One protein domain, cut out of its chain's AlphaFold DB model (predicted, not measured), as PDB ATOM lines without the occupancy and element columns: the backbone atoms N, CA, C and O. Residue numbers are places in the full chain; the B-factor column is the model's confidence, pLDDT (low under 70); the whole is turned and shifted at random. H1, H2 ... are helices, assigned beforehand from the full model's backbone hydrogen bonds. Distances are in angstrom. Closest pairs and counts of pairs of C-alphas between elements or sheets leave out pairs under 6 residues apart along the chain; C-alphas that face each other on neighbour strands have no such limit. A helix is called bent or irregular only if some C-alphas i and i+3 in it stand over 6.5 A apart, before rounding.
ATOM      1  N   ARG A  56     175.026 192.407 187.609       86.75
ATOM      2  CA  ARG A  56     174.759 191.797 188.927       86.75
ATOM      3  C   ARG A  56     173.919 190.523 188.814       86.75
ATOM      4  O   ARG A  56     174.253 189.536 189.456       86.75
ATOM      5  N   ALA A  57     172.857 190.556 188.013       87.56
ATOM      6  CA  ALA A  57     172.025 189.390 187.740       87.56
ATOM      7  C   ALA A  57     172.820 188.306 187.000       87.56
ATOM      8  O   ALA A  57     172.746 187.147 187.390       87.56
ATOM      9  N   LEU A  58     173.653 188.692 186.025       88.94
ATOM     10  CA  LEU A  58     174.534 187.753 185.317       88.94
ATOM     11  C   LEU A  58     175.531 187.071 186.264       88.94
ATOM     12  O   LEU A  58     175.639 185.853 186.250       88.94
ATOM     13  N   ILE A  59     176.196 187.825 187.149       89.44
ATOM     14  CA  ILE A  59     177.098 187.237 188.153       89.44
ATOM     15  C   ILE A  59     176.318 186.301 189.092       89.44
ATOM     16  O   ILE A  59     176.797 185.214 189.395       89.44
ATOM     17  N   ARG A  60     175.106 186.667 189.526       88.69
ATOM     18  CA  ARG A  60     174.281 185.804 190.391       88.69
ATOM     19  C   ARG A  60     173.844 184.512 189.689       88.69
ATOM     20  O   ARG A  60     173.781 183.472 190.336       88.69
ATOM     21  N   ALA A  61     173.590 184.558 188.383       90.25
ATOM     22  CA  ALA A  61     173.237 183.378 187.592       90.25
ATOM     23  C   ALA A  61     174.366 182.326 187.554       90.25
ATOM     24  O   ALA A  61     174.092 181.146 187.376       90.25
ATOM     25  N   THR A  62     175.620 182.720 187.814       90.06
ATOM     26  CA  THR A  62     176.765 181.789 187.872       90.06
ATOM     27  C   THR A  62     176.822 180.927 189.143       90.06
ATOM     28  O   THR A  62     177.690 180.066 189.249       90.06
ATOM     29  N   ARG A  63     175.927 181.119 190.128       87.12
ATOM     30  CA  ARG A  63     175.955 180.378 191.409       87.12
ATOM     31  C   ARG A  63     175.832 178.857 191.266       87.12
ATOM     32  O   ARG A  63     176.340 178.159 192.133       87.12
ATOM     33  N   GLY A  64     175.159 178.371 190.224       86.25
ATOM     34  CA  GLY A  64     174.962 176.936 189.981       86.25
ATOM     35  C   GLY A  64     176.135 176.234 189.291       86.25
ATOM     36  O   GLY A  64     176.070 175.029 189.084       86.25
ATOM     37  N   MET A  65     177.179 176.970 188.906       89.88
ATOM     38  CA  MET A  65     178.347 176.424 188.208       89.88
ATOM     39  C   MET A  65     179.374 175.859 189.191       89.88
ATOM     40  O   MET A  65     179.422 176.267 190.358       89.88
ATOM     41  N   ALA A  66     180.256 174.979 188.705       89.75
ATOM     42  CA  ALA A  66     181.408 174.544 189.485       89.75
ATOM     43  C   ALA A  66     182.287 175.756 189.877       89.75
ATOM     44  O   ALA A  66     182.380 176.723 189.114       89.75
ATOM     45  N   PRO A  67     182.960 175.746 191.046       87.38
ATOM     46  CA  PRO A  67     183.666 176.924 191.563       87.38
ATOM     47  C   PRO A  67     184.694 177.535 190.598       87.38
ATOM     48  O   PRO A  67     184.782 178.755 190.482       87.38
ATOM     49  N   GLN A  68     185.445 176.699 189.880       88.94
ATOM     50  CA  GLN A  68     186.466 177.135 188.920       88.94
ATOM     51  C   GLN A  68     185.832 177.735 187.657       88.94
ATOM     52  O   GLN A  68     186.179 178.844 187.248       88.94
ATOM     53  N   GLU A  69     184.850 177.038 187.081       89.50
ATOM     54  CA  GLU A  69     184.095 177.489 185.905       89.50
ATOM     55  C   GLU A  69     183.415 178.828 186.167       89.50
ATOM     56  O   GLU A  69     183.501 179.757 185.366       89.50
ATOM     57  N   ARG A  70     182.822 178.964 187.352       91.75
ATOM     58  CA  ARG A  70     182.196 180.196 187.804       91.75
ATOM     59  C   ARG A  70     183.155 181.379 187.781       91.75
ATOM     60  O   ARG A  70     182.790 182.465 187.335       91.75
ATOM     61  N   VAL A  71     184.366 181.196 188.296       92.25
ATOM     62  CA  VAL A  71     185.370 182.262 188.352       92.25
ATOM     63  C   VAL A  71     185.802 182.684 186.946       92.25
ATOM     64  O   VAL A  71     185.940 183.881 186.679       92.25
ATOM     65  N   LEU A  72     185.959 181.724 186.034       91.88
ATOM     66  CA  LEU A  72     186.298 181.996 184.639       91.88
ATOM     67  C   LEU A  72     185.161 182.717 183.903       91.88
ATOM     68  O   LEU A  72     185.415 183.698 183.203       91.88
ATOM     69  N   GLU A  73     183.910 182.306 184.118       93.25
ATOM     70  CA  GLU A  73     182.729 182.981 183.568       93.25
ATOM     71  C   GLU A  73     182.581 184.408 184.096       93.25
ATOM     72  O   GLU A  73     182.338 185.346 183.334       93.25
ATOM     73  N   ILE A  74     182.828 184.628 185.388       91.38
ATOM     74  CA  ILE A  74     182.891 185.979 185.955       91.38
ATOM     75  C   ILE A  74     183.994 186.798 185.272       91.38
ATOM     76  O   ILE A  74     183.770 187.966 184.947       91.38
ATOM     77  N   GLY A  75     185.153 186.194 185.000       91.06
ATOM     78  CA  GLY A  75     186.226 186.823 184.236       91.06
ATOM     79  C   GLY A  75     185.787 187.253 182.830       91.06
ATOM     80  O   GLY A  75     186.045 188.390 182.429       91.06
ATOM     81  N   ARG A  76     185.047 186.394 182.115       91.38
ATOM     82  CA  ARG A  76     184.457 186.698 180.795       91.38
ATOM     83  C   ARG A  76     183.436 187.837 180.875       91.38
ATOM     84  O   ARG A  76     183.511 188.782 180.093       91.38
ATOM     85  N   LEU A  77     182.542 187.814 181.865       90.38
ATOM     86  CA  LEU A  77     181.533 188.860 182.096       90.38
ATOM     87  C   LEU A  77     182.141 190.229 182.452       90.38
ATOM     88  O   LEU A  77     181.559 191.283 182.159       90.38
ATOM     89  N   LEU A  78     183.290 190.238 183.128       88.31
ATOM     90  CA  LEU A  78     184.017 191.455 183.496       88.31
ATOM     91  C   LEU A  78     184.996 191.916 182.403       88.31
ATOM     92  O   LEU A  78     185.333 193.102 182.362       88.31
ATOM     93  N   GLY A  79     185.412 191.021 181.503       89.69
ATOM     94  CA  GLY A  79     186.474 191.249 180.519       89.69
ATOM     95  C   GLY A  79     187.883 191.223 181.126       89.69
ATOM     96  O   GLY A  79     188.830 191.683 180.497       89.69
ATOM     97  N   HIS A  80     188.015 190.764 182.370       89.94
ATOM     98  CA  HIS A  80     189.277 190.515 183.063       89.94
ATOM     99  C   HIS A  80     189.016 189.634 184.290       89.94
ATOM    100  O   HIS A  80     187.923 189.657 184.855       89.94
ATOM    101  N   LEU A  81     190.037 188.914 184.749       89.94
ATOM    102  CA  LEU A  81     189.955 188.104 185.962       89.94
ATOM    103  C   LEU A  81     190.470 188.904 187.178       89.94
ATOM    104  O   LEU A  81     191.621 189.348 187.146       89.94
ATOM    105  N   PRO A  82     189.660 189.125 188.235       89.81
ATOM    106  CA  PRO A  82     190.131 189.754 189.471       89.81
ATOM    107  C   PRO A  82     191.278 188.960 190.105       89.81
ATOM    108  O   PRO A  82     191.219 187.733 190.164       89.81
ATOM    109  N   GLU A  83     192.303 189.650 190.610       88.75
ATOM    110  CA  GLU A  83     193.493 189.017 191.206       88.75
ATOM    111  C   GLU A  83     193.146 188.092 192.371       88.75
ATOM    112  O   GLU A  83     193.619 186.960 192.424       88.75
ATOM    113  N   GLU A  84     192.225 188.538 193.226       87.62
ATOM    114  CA  GLU A  84     191.708 187.789 194.375       87.62
ATOM    115  C   GLU A  84     191.071 186.438 193.964       87.62
ATOM    116  O   GLU A  84     191.021 185.509 194.764       87.62
ATOM    117  N   LEU A  85     190.608 186.297 192.713       89.06
ATOM    118  CA  LEU A  85     190.015 185.060 192.187       89.06
ATOM    119  C   LEU A  85     190.985 184.232 191.331       89.06
ATOM    120  O   LEU A  85     190.675 183.095 190.979       89.06
ATOM    121  N   ARG A  86     192.167 184.767 191.000       88.56
ATOM    122  CA  ARG A  86     193.118 184.130 190.078       88.56
ATOM    123  C   ARG A  86     193.627 182.794 190.626       88.56
ATOM    124  O   ARG A  86     193.658 181.813 189.894       88.56
ATOM    125  N   ALA A  87     193.926 182.732 191.925       88.00
ATOM    126  CA  ALA A  87     194.345 181.494 192.582       88.00
ATOM    127  C   ALA A  87     193.252 180.412 192.538       88.00
ATOM    128  O   ALA A  87     193.549 179.249 192.290       88.00
ATOM    129  N   MET A  88     191.981 180.789 192.694       88.81
ATOM    130  CA  MET A  88     190.865 179.840 192.630       88.81
ATOM    131  C   MET A  88     190.622 179.312 191.212       88.81
ATOM    132  O   MET A  88     190.310 178.135 191.049       88.81
ATOM    133  N   ALA A  89     190.799 180.155 190.189       87.56
ATOM    134  CA  ALA A  89     190.638 179.757 188.790       87.56
ATOM    135  C   ALA A  89     191.586 178.614 188.389       87.56
ATOM    136  O   ALA A  89     191.196 177.728 187.637       87.56
ATOM    137  N   TYR A  90     192.812 178.625 188.921       86.69
ATOM    138  CA  TYR A  90     193.855 177.643 188.612       86.69
ATOM    139  C   TYR A  90     194.043 176.584 189.710       86.69
ATOM    140  O   TYR A  90     195.071 175.916 189.751       86.69
ATOM    141  N   GLY A  91     193.075 176.436 190.623       83.31
ATOM    142  CA  GLY A  91     193.119 175.420 191.682       83.31
ATOM    143  C   GLY A  91     194.162 175.661 192.782       83.31
ATOM    144  O   GLY A  91     194.350 174.804 193.636       83.31
ATOM    145  N   GLY A  92     194.813 176.825 192.801       81.06
ATOM    146  CA  GLY A  92     195.798 177.217 193.813       81.06
ATOM    147  C   GLY A  92     195.196 177.737 195.122       81.06
ATOM    148  O   GLY A  92     195.939 178.100 196.029       81.06
ATOM    149  N   ALA A  93     193.868 177.806 195.232       83.19
ATOM    150  CA  ALA A  93     193.170 178.190 196.453       83.19
ATOM    151  C   ALA A  93     191.891 177.359 196.639       83.19
ATOM    152  O   ALA A  93     191.248 177.002 195.646       83.19
ATOM    153  N   PRO A  94     191.488 177.084 197.894       83.88
ATOM    154  CA  PRO A  94     190.213 176.441 198.172       83.88
ATOM    155  C   PRO A  94     189.041 177.296 197.656       83.88
ATOM    156  O   PRO A  94     189.149 178.527 197.577       83.88
ATOM    157  N   PRO A  95     187.908 176.666 197.302       84.25
ATOM    158  CA  PRO A  95     186.741 177.382 196.807       84.25
ATOM    159  C   PRO A  95     186.199 178.330 197.885       84.25
ATOM    160  O   PRO A  95     185.887 177.910 199.000       84.25
ATOM    161  N   LEU A  96     186.076 179.620 197.553       85.06
ATOM    162  CA  LEU A  96     185.416 180.591 198.431       85.06
ATOM    163  C   LEU A  96     183.899 180.415 198.357       85.06
ATOM    164  O   LEU A  96     183.357 179.902 197.375       85.06
ATOM    165  N   SER A  97     183.203 180.926 199.374       88.94
ATOM    166  CA  SER A  97     181.745 180.938 199.363       88.94
ATOM    167  C   SER A  97     181.191 181.726 198.165       88.94
ATOM    168  O   SER A  97     181.797 182.713 197.716       88.94
ATOM    169  N   PRO A  98     180.009 181.344 197.653       86.31
ATOM    170  CA  PRO A  98     179.373 182.045 196.551       86.31
ATOM    171  C   PRO A  98     179.207 183.551 196.743       86.31
ATOM    172  O   PRO A  98     179.343 184.314 195.785       86.31
ATOM    173  N   GLU A  99     178.931 183.975 197.967       89.50
ATOM    174  CA  GLU A  99     178.737 185.366 198.353       89.50
ATOM    175  C   GLU A  99     180.062 186.133 198.339       89.50
ATOM    176  O   GLU A  99     180.107 187.299 197.933       89.50
ATOM    177  N   ALA A 100     181.158 185.484 198.747       90.44
ATOM    178  CA  ALA A 100     182.484 186.083 198.716       90.44
ATOM    179  C   ALA A 100     182.925 186.346 197.273       90.44
ATOM    180  O   ALA A 100     183.315 187.473 196.963       90.44
ATOM    181  N   VAL A 101     182.770 185.364 196.379       89.75
ATOM    182  CA  VAL A 101     183.088 185.510 194.947       89.75
ATOM    183  C   VAL A 101     182.289 186.657 194.316       89.75
ATOM    184  O   VAL A 101     182.845 187.496 193.606       89.75
ATOM    185  N   GLU A 102     180.993 186.755 194.625       91.50
ATOM    186  CA  GLU A 102     180.136 187.850 194.159       91.50
ATOM    187  C   GLU A 102     180.602 189.222 194.636       91.50
ATOM    188  O   GLU A 102     180.675 190.168 193.849       91.50
ATOM    189  N   ARG A 103     180.935 189.345 195.921       91.25
ATOM    190  CA  ARG A 103     181.419 190.599 196.501       91.25
ATOM    191  C   ARG A 103     182.714 191.057 195.830       91.25
ATOM    192  O   ARG A 103     182.821 192.235 195.488       91.25
ATOM    193  N   ILE A 104     183.645 190.135 195.589       91.19
ATOM    194  CA  ILE A 104     184.911 190.402 194.893       91.19
ATOM    195  C   ILE A 104     184.647 190.865 193.455       91.19
ATOM    196  O   ILE A 104     185.141 191.913 193.037       91.19
ATOM    197  N   ALA A 105     183.787 190.154 192.719       89.75
ATOM    198  CA  ALA A 105     183.417 190.513 191.351       89.75
ATOM    199  C   ALA A 105     182.766 191.907 191.262       89.75
ATOM    200  O   ALA A 105     183.072 192.706 190.371       89.75
ATOM    201  N   LEU A 106     181.882 192.244 192.207       90.00
ATOM    202  CA  LEU A 106     181.224 193.552 192.257       90.00
ATOM    203  C   LEU A 106     182.168 194.685 192.675       90.00
ATOM    204  O   LEU A 106     182.014 195.802 192.169       90.00
ATOM    205  N   LYS A 107     183.130 194.411 193.563       91.88
ATOM    206  CA  LYS A 107     184.198 195.345 193.951       91.88
ATOM    207  C   LYS A 107     185.102 195.652 192.757       91.88
ATOM    208  O   LYS A 107     185.256 196.821 192.415       91.88
ATOM    209  N   ALA A 108     185.604 194.622 192.075       87.75
ATOM    210  CA  ALA A 108     186.466 194.765 190.901       87.75
ATOM    211  C   ALA A 108     185.802 195.598 189.792       87.75
ATOM    212  O   ALA A 108     186.426 196.469 189.193       87.75
ATOM    213  N   ARG A 109     184.490 195.414 189.586       84.12
ATOM    214  CA  ARG A 109     183.711 196.227 188.644       84.12
ATOM    215  C   ARG A 109     183.668 197.711 189.019       84.12
ATOM    216  O   ARG A 109     183.687 198.553 188.128       84.12
ATOM    217  N   ARG A 110     183.506 198.033 190.308       84.06
ATOM    218  CA  ARG A 110     183.441 199.428 190.778       84.06
ATOM    219  C   ARG A 110     184.772 200.141 190.600       84.06
ATOM    220  O   ARG A 110     184.750 201.291 190.212       84.06
ATOM    221  N   ALA A 111     185.889 199.455 190.826       80.56
ATOM    222  CA  ALA A 111     187.220 200.040 190.680       80.56
ATOM    223  C   ALA A 111     187.572 200.440 189.230       80.56
ATOM    224  O   ALA A 111     188.515 201.191 189.022       80.56
ATOM    225  N   ARG A 112     186.838 199.925 188.233       72.75
ATOM    226  CA  ARG A 112     187.084 200.178 186.803       72.75
ATOM    227  C   ARG A 112     186.113 201.184 186.169       72.75
ATOM    228  O   ARG A 112     186.267 201.491 184.991       72.75
TER     229      ARG A 112
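AT A GLANCE: This is residues 56 to 112 of the 113 residues of an uncharacterized protein of Ancylobacter pratisalsi (UniProt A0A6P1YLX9). Four short helices make a small rounded bundle: H2 and H4 run side by side through the middle the same way, with H1 on one side of them and H3, more steeply tilted, on the other. The link of residues 90 to 97 loops from the end of H3 to the start of H4. The printed part has 57 residues, with helices H1, H2, H3 and H4 in that order and no named strand; the class is all helix. It is compact, with a radius of gyration of the C-alphas of 10.0 A and spans of 26 by 22 by 17 A.

HOW THE PARTS SIT: H1, residues 56 to 64, and H2, residues 67 to 78, form a hairpin at a shallow tilt of 19 degrees; their closest C-alphas, of Thr 62 and Arg 70, are 5.7 A apart. H2, with residues 67 to 72 alone, touches H3, residues 83 to 89, opposite ways at a steep tilt of 43 degrees; the closest C-alphas, of Gln 68 and Ala 89, are 4.9 A apart. H4, residues 98 to 111, touches H2 the same way at a shallow tilt of 22 degrees, closest at the C-alphas of Leu 78 and Arg 109, 7.0 A. H4 touches H1 at the C-alphas of Arg 63 and Pro 98, 6.4 A. H3 and H4 only just touch, with 3 pairs of C-alphas within 8 A, the closest being Glu 84 and Ile 104 at 7.3 A. H1 and H3 are apart. Every O i to N i+4 pair is within hydrogen-bond range in H2 and H4, against 2 of 5 in H1 and 1 of 3 in H3, where O i to N i+3 gives 5 of 6 and 3 of 4.

IN THESE COORDINATES: H1 begins at C-alpha 56 (174.759, 191.797, 188.927). H2 is 16.6 A long. H1 and H3 are irregular: C-alphas 61 and 64, and C-alphas 84 and 87, are each 7.1 A apart. H4, 20.5 A long, ends at C-alpha 111 (187.220, 200.040, 190.680).

THE WHOLE: The two farthest C-alphas, of Ala 57 and Gly 92, are 27.4 A apart. The printed part has no cut and no long link. Its mean pLDDT is 88.2, and no printed residue is under 70.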